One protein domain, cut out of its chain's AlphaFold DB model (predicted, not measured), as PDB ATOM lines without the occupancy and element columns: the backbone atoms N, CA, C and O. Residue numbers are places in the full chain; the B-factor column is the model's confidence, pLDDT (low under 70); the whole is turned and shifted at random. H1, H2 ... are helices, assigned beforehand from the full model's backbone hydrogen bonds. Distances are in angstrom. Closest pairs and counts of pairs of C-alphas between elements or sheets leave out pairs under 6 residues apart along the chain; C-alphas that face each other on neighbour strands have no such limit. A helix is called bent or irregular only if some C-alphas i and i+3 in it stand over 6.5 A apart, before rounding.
ATOM      1  N   LYS A   2     -19.754 -39.723  -8.476       96.31
ATOM      2  CA  LYS A   2     -20.447 -41.038  -8.546       96.31
ATOM      3  C   LYS A   2     -19.685 -42.101  -9.356       96.31
ATOM      4  O   LYS A   2     -19.426 -43.181  -8.841       96.31
ATOM      5  N   GLN A   3     -19.315 -41.777 -10.597       97.19
ATOM      6  CA  GLN A   3     -18.586 -42.694 -11.481       97.19
ATOM      7  C   GLN A   3     -17.256 -43.157 -10.866       97.19
ATOM      8  O   GLN A   3     -16.961 -44.345 -10.879       97.19
ATOM      9  N   ARG A   4     -16.490 -42.242 -10.255       97.88
ATOM     10  CA  ARG A   4     -15.207 -42.563  -9.615       97.88
ATOM     11  C   ARG A   4     -15.378 -43.507  -8.423       97.88
ATOM     12  O   ARG A   4     -14.611 -44.452  -8.304       97.88
ATOM     13  N   LEU A   5     -16.398 -43.292  -7.590       98.00
ATOM     14  CA  LEU A   5     -16.722 -44.196  -6.477       98.00
ATOM     15  C   LEU A   5     -17.125 -45.592  -6.967       98.00
ATOM     16  O   LEU A   5     -16.689 -46.590  -6.403       98.00
ATOM     17  N   MET A   6     -17.926 -45.668  -8.036       97.56
ATOM     18  CA  MET A   6     -18.305 -46.946  -8.646       97.56
ATOM     19  C   MET A   6     -17.092 -47.691  -9.200       97.56
ATOM     20  O   MET A   6     -16.956 -48.887  -8.971       97.56
ATOM     21  N   GLU A   7     -16.194 -46.995  -9.894       98.06
ATOM     22  CA  GLU A   7     -14.948 -47.584 -10.387       98.06
ATOM     23  C   GLU A   7     -14.056 -48.082  -9.249       98.06
ATOM     24  O   GLU A   7     -13.574 -49.211  -9.308       98.06
ATOM     25  N   LEU A   8     -13.898 -47.287  -8.187       98.06
ATOM     26  CA  LEU A   8     -13.119 -47.690  -7.019       98.06
ATOM     27  C   LEU A   8     -13.658 -48.976  -6.396       98.06
ATOM     28  O   LEU A   8     -12.891 -49.904  -6.171       98.06
ATOM     29  N   TYR A   9     -14.968 -49.056  -6.177       97.88
ATOM     30  CA  TYR A   9     -15.579 -50.215  -5.533       97.88
ATOM     31  C   TYR A   9     -15.627 -51.454  -6.439       97.88
ATOM     32  O   TYR A   9     -15.240 -52.542  -6.025       97.88
ATOM     33  N   PHE A  10     -16.106 -51.311  -7.680       97.44
ATOM     34  CA  PHE A  10     -16.392 -52.457  -8.551       97.44
ATOM     35  C   PHE A  10     -15.211 -52.915  -9.410       97.44
ATOM     36  O   PHE A  10     -15.207 -54.063  -9.849       97.44
ATOM     37  N   ARG A  11     -14.245 -52.036  -9.697       97.88
ATOM     38  CA  ARG A  11     -13.112 -52.337 -10.586       97.88
ATOM     39  C   ARG A  11     -11.783 -52.344  -9.840       97.88
ATOM     40  O   ARG A  11     -11.002 -53.269 -10.031       97.88
ATOM     41  N   ASP A  12     -11.537 -51.333  -9.010       97.25
ATOM     42  CA  ASP A  12     -10.197 -51.075  -8.465       97.25
ATOM     43  C   ASP A  12      -9.989 -51.661  -7.049       97.25
ATOM     44  O   ASP A  12      -8.867 -51.659  -6.548       97.25
ATOM     45  N   GLY A  13     -11.042 -52.181  -6.403       96.75
ATOM     46  CA  GLY A  13     -10.974 -52.782  -5.062       96.75
ATOM     47  C   GLY A  13     -10.693 -51.783  -3.933       96.75
ATOM     48  O   GLY A  13     -10.169 -52.166  -2.890       96.75
ATOM     49  N   GLY A  14     -11.001 -50.503  -4.147       96.88
ATOM     50  CA  GLY A  14     -10.794 -49.440  -3.168       96.88
ATOM     51  C   GLY A  14     -11.746 -49.536  -1.975       96.88
ATOM     52  O   GLY A  14     -12.932 -49.832  -2.128       96.88
ATOM     53  N   ASP A  15     -11.227 -49.230  -0.785       97.81
ATOM     54  CA  ASP A  15     -12.004 -49.191   0.455       97.81
ATOM     55  C   ASP A  15     -12.771 -47.866   0.574       97.81
ATOM     56  O   ASP A  15     -12.196 -46.819   0.866       97.81
ATOM     57  N   LEU A  16     -14.088 -47.909   0.353       97.00
ATOM     58  CA  LEU A  16     -14.958 -46.735   0.486       97.00
ATOM     59  C   LEU A  16     -15.293 -46.374   1.944       97.00
ATOM     60  O   LEU A  16     -16.012 -45.402   2.169       97.00
ATOM     61  N   THR A  17     -14.797 -47.133   2.923       96.31
ATOM     62  CA  THR A  17     -14.899 -46.793   4.349       96.31
ATOM     63  C   THR A  17     -13.701 -45.976   4.843       96.31
ATOM     64  O   THR A  17     -13.792 -45.340   5.892       96.31
ATOM     65  N   ASP A  18     -12.608 -45.913   4.069       97.88
ATOM     66  CA  ASP A  18     -11.454 -45.064   4.364       97.88
ATOM     67  C   ASP A  18     -11.666 -43.633   3.843       97.88
ATOM     68  O   ASP A  18     -11.749 -43.352   2.643       97.88
ATOM     69  N   LEU A  19     -11.681 -42.694   4.783       97.12
ATOM     70  CA  LEU A  19     -11.826 -41.261   4.550       97.12
ATOM     71  C   LEU A  19     -10.749 -40.710   3.596       97.12
ATOM     72  O   LEU A  19     -11.038 -39.839   2.777       97.12
ATOM     73  N   ASN A  20      -9.518 -41.231   3.644       97.88
ATOM     74  CA  ASN A  20      -8.447 -40.805   2.740       97.88
ATOM     75  C   ASN A  20      -8.689 -41.268   1.300       97.88
ATOM     76  O   ASN A  20      -8.411 -40.507   0.373       97.88
ATOM     77  N   VAL A  21      -9.249 -42.469   1.108       98.12
ATOM     78  CA  VAL A  21      -9.628 -42.975  -0.220       98.12
ATOM     79  C   VAL A  21     -10.722 -42.093  -0.819       98.12
ATOM     80  O   VAL A  21     -10.615 -41.688  -1.975       98.12
ATOM     81  N   LEU A  22     -11.735 -41.725  -0.029       98.12
ATOM     82  CA  LEU A  22     -12.819 -40.847  -0.483       98.12
ATOM     83  C   LEU A  22     -12.329 -39.433  -0.830       98.12
ATOM     84  O   LEU A  22     -12.731 -38.884  -1.858       98.12
ATOM     85  N   VAL A  23     -11.444 -38.854  -0.012       98.25
ATOM     86  CA  VAL A  23     -10.858 -37.523  -0.257       98.25
ATOM     87  C   VAL A  23     -10.002 -37.526  -1.523       98.25
ATOM     88  O   VAL A  23     -10.148 -36.634  -2.359       98.25
ATOM     89  N   GLN A  24      -9.160 -38.546  -1.714       98.06
ATOM     90  CA  GLN A  24      -8.362 -38.671  -2.934       98.06
ATOM     91  C   GLN A  24      -9.259 -38.845  -4.167       98.06
ATOM     92  O   GLN A  24      -9.067 -38.166  -5.171       98.06
ATOM     93  N   ALA A  25     -10.299 -39.678  -4.075       98.00
ATOM     94  CA  ALA A  25     -11.268 -39.868  -5.150       98.00
ATOM     95  C   ALA A  25     -12.007 -38.574  -5.528       98.00
ATOM     96  O   ALA A  25     -12.367 -38.385  -6.692       98.00
ATOM     97  N   ALA A  26     -12.246 -37.692  -4.554       97.94
ATOM     98  CA  ALA A  26     -12.847 -36.384  -4.776       97.94
ATOM     99  C   ALA A  26     -11.878 -35.431  -5.491       97.94
ATOM    100  O   ALA A  26     -12.270 -34.783  -6.465       97.94
ATOM    101  N   ALA A  27     -10.610 -35.415  -5.077       98.06
ATOM    102  CA  ALA A  27      -9.557 -34.648  -5.737       98.06
ATOM    103  C   ALA A  27      -9.337 -35.098  -7.194       98.06
ATOM    104  O   ALA A  27      -9.245 -34.256  -8.087       98.06
ATOM    105  N   ASP A  28      -9.353 -36.412  -7.460       97.06
ATOM    106  CA  ASP A  28      -9.205 -36.998  -8.805       97.06
ATOM    107  C   ASP A  28     -10.251 -36.466  -9.807       97.06
ATOM    108  O   ASP A  28     -10.016 -36.452 -11.015       97.06
ATOM    109  N   VAL A  29     -11.423 -36.040  -9.320       97.75
ATOM    110  CA  VAL A  29     -12.517 -35.492 -10.141       97.75
ATOM    111  C   VAL A  29     -12.661 -33.969 -10.023       97.75
ATOM    112  O   VAL A  29     -13.665 -33.424 -10.486       97.75
ATOM    113  N   GLY A  30     -11.679 -33.287  -9.425       97.88
ATOM    114  CA  GLY A  30     -11.592 -31.826  -9.350       97.88
ATOM    115  C   GLY A  30     -12.333 -31.167  -8.181       97.88
ATOM    116  O   GLY A  30     -12.562 -29.962  -8.234       97.88
ATOM    117  N   LEU A  31     -12.733 -31.922  -7.151       98.12
ATOM    118  CA  LEU A  31     -13.284 -31.349  -5.915       98.12
ATOM    119  C   LEU A  31     -12.163 -30.916  -4.960       98.12
ATOM    120  O   LEU A  31     -11.063 -31.467  -4.986       98.12
ATOM    121  N   ASP A  32     -12.458 -29.949  -4.090       98.19
ATOM    122  CA  ASP A  32     -11.535 -29.498  -3.046       98.19
ATOM    123  C   ASP A  32     -11.374 -30.585  -1.968       98.19
ATOM    124  O   ASP A  32     -12.322 -30.949  -1.270       98.19
ATOM    125  N   ALA A  33     -10.157 -31.115  -1.843       97.81
ATOM    126  CA  ALA A  33      -9.838 -32.193  -0.915       97.81
ATOM    127  C   ALA A  33      -9.979 -31.780   0.560       97.81
ATOM    128  O   ALA A  33     -10.393 -32.599   1.386       97.81
ATOM    129  N   ASP A  34      -9.648 -30.533   0.898       97.69
ATOM    130  CA  ASP A  34      -9.706 -30.033   2.269       97.69
ATOM    131  C   ASP A  34     -11.153 -29.784   2.694       97.69
ATOM    132  O   ASP A  34     -11.527 -30.119   3.820       97.69
ATOM    133  N   ASP A  35     -11.979 -29.241   1.796       97.50
ATOM    134  CA  ASP A  35     -13.419 -29.092   2.032       97.50
ATOM    135  C   ASP A  35     -14.096 -30.458   2.212       97.50
ATOM    136  O   ASP A  35     -14.770 -30.703   3.217       97.50
ATOM    137  N   VAL A  36     -13.838 -31.399   1.297       97.56
ATOM    138  CA  VAL A  36     -14.405 -32.754   1.363       97.56
ATOM    139  C   VAL A  36     -13.988 -33.464   2.648       97.56
ATOM    140  O   VAL A  36     -14.832 -34.072   3.308       97.56
ATOM    141  N   ARG A  37     -12.716 -33.352   3.052       97.75
ATOM    142  CA  ARG A  37     -12.224 -33.921   4.314       97.75
ATOM    143  C   ARG A  37     -12.950 -33.328   5.516       97.75
ATOM    144  O   ARG A  37     -13.335 -34.080   6.406       97.75
ATOM    145  N   LYS A  38     -13.131 -32.004   5.554       97.44
ATOM    146  CA  LYS A  38     -13.838 -31.320   6.648       97.44
ATOM    147  C   LYS A  38     -15.293 -31.760   6.747       97.44
ATOM    148  O   LYS A  38     -15.776 -31.946   7.855       97.44
ATOM    149  N   ARG A  39     -15.978 -31.957   5.621       96.75
ATOM    150  CA  ARG A  39     -17.385 -32.381   5.614       96.75
ATOM    151  C   ARG A  39     -17.560 -33.847   6.001       96.75
ATOM    152  O   ARG A  39     -18.426 -34.150   6.813       96.75
ATOM    153  N   LEU A  40     -16.699 -34.739   5.502       96.50
ATOM    154  CA  LEU A  40     -16.742 -36.183   5.796       96.50
ATOM    155  C   LEU A  40     -16.532 -36.531   7.276       96.50
ATOM    156  O   LEU A  40     -16.902 -37.626   7.686       96.50
ATOM    157  N   VAL A  41     -15.934 -35.641   8.075       97.12
ATOM    158  CA  VAL A  41     -15.786 -35.839   9.532       97.12
ATOM    159  C   VAL A  41     -16.972 -35.292  10.336       97.12
ATOM    160  O   VAL A  41     -16.904 -35.227  11.562       97.12
ATOM    161  N   THR A  42     -18.045 -34.875   9.664       97.38
ATOM    162  CA  THR A  42     -19.267 -34.350  10.280       97.38
ATOM    163  C   THR A  42     -20.488 -35.132   9.815       97.38
ATOM    164  O   THR A  42     -20.469 -35.773   8.766       97.38
TER     165      THR A  42
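What this domain is: This is residues 2 to 42 of the 101 residues of the protein "2hydroxychromene2carboxylate isomeraseDsbAlike thioredoxin domain" of Bradyrhizobium sp. (UniProt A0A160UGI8). Three short helices stand in a row, with H2 in the middle: H1, the longest by residues, lies on one side of H2 and is turned well away from its line, and H3 folds back on the other side of H2, making a helical hairpin with it. H1 and H3 are apart, with H2 between them, and the outline is rounded, the C-alphas spanning 27 by 20 by 12 A along their three main axes. The printed part has 41 residues, with three named helices in the order H1, H2, H3 along the chain and no named strand; the class is all helix. The whole is compact, with a radius of gyration of the C-alphas of 9.8 A.

Where its parts are: H1 is residues 2 to 12, 14.3 A from first to last C-alpha, and it begins at C-alpha 2 at (-20.447, -41.038, -8.546). It is neither bent nor irregular, but only just: C-alphas 9 and 12 are 6.2 A apart. H2 is residues 19 to 28, also 14.3 A long, and it begins at C-alpha 19 at (-11.826, -41.261, 4.550). H3 is residues 33 to 40, 10.4 A long, and it ends at C-alpha 40 at (-16.742, -36.183, 5.796).

How they stand to each other: H1 and H2 only just touch, with 3 pairs of C-alphas within 8 A; their closest C-alphas are those of Arg 4 and Ala 25, 6.5 A apart. The lines of H1 and H2 stand at a steep tilt of 65 degrees, and the two run opposite ways. H2 and H3 touch, with 10 pairs of C-alphas within 8 A; their closest C-alphas are those of Ala 27 and Ala 33, 5.4 A apart. These two form a helical hairpin and run opposite ways at a steep tilt of 42 degrees. Centre to centre, H2 is 11.7 A from H1 and 9.2 A from H3. H1 and H3 are apart. In H1, H2 and H3 every pair of O i and N i+4 is within hydrogen-bond range.

The domain as a whole: The two C-alphas farthest apart are those of Arg 11 and Thr 42, at 28.2 A, while the first and last printed C-alphas, those of Lys 2 and Thr 42, are 20.0 A apart. The printed part has no cut. The link from H1 to H2 is short, with 6 residues, and the link from H2 to H3 is tight, with 4 residues; there is no long link. The mean pLDDT of the printed part is 97.6, and no printed residue is under 70.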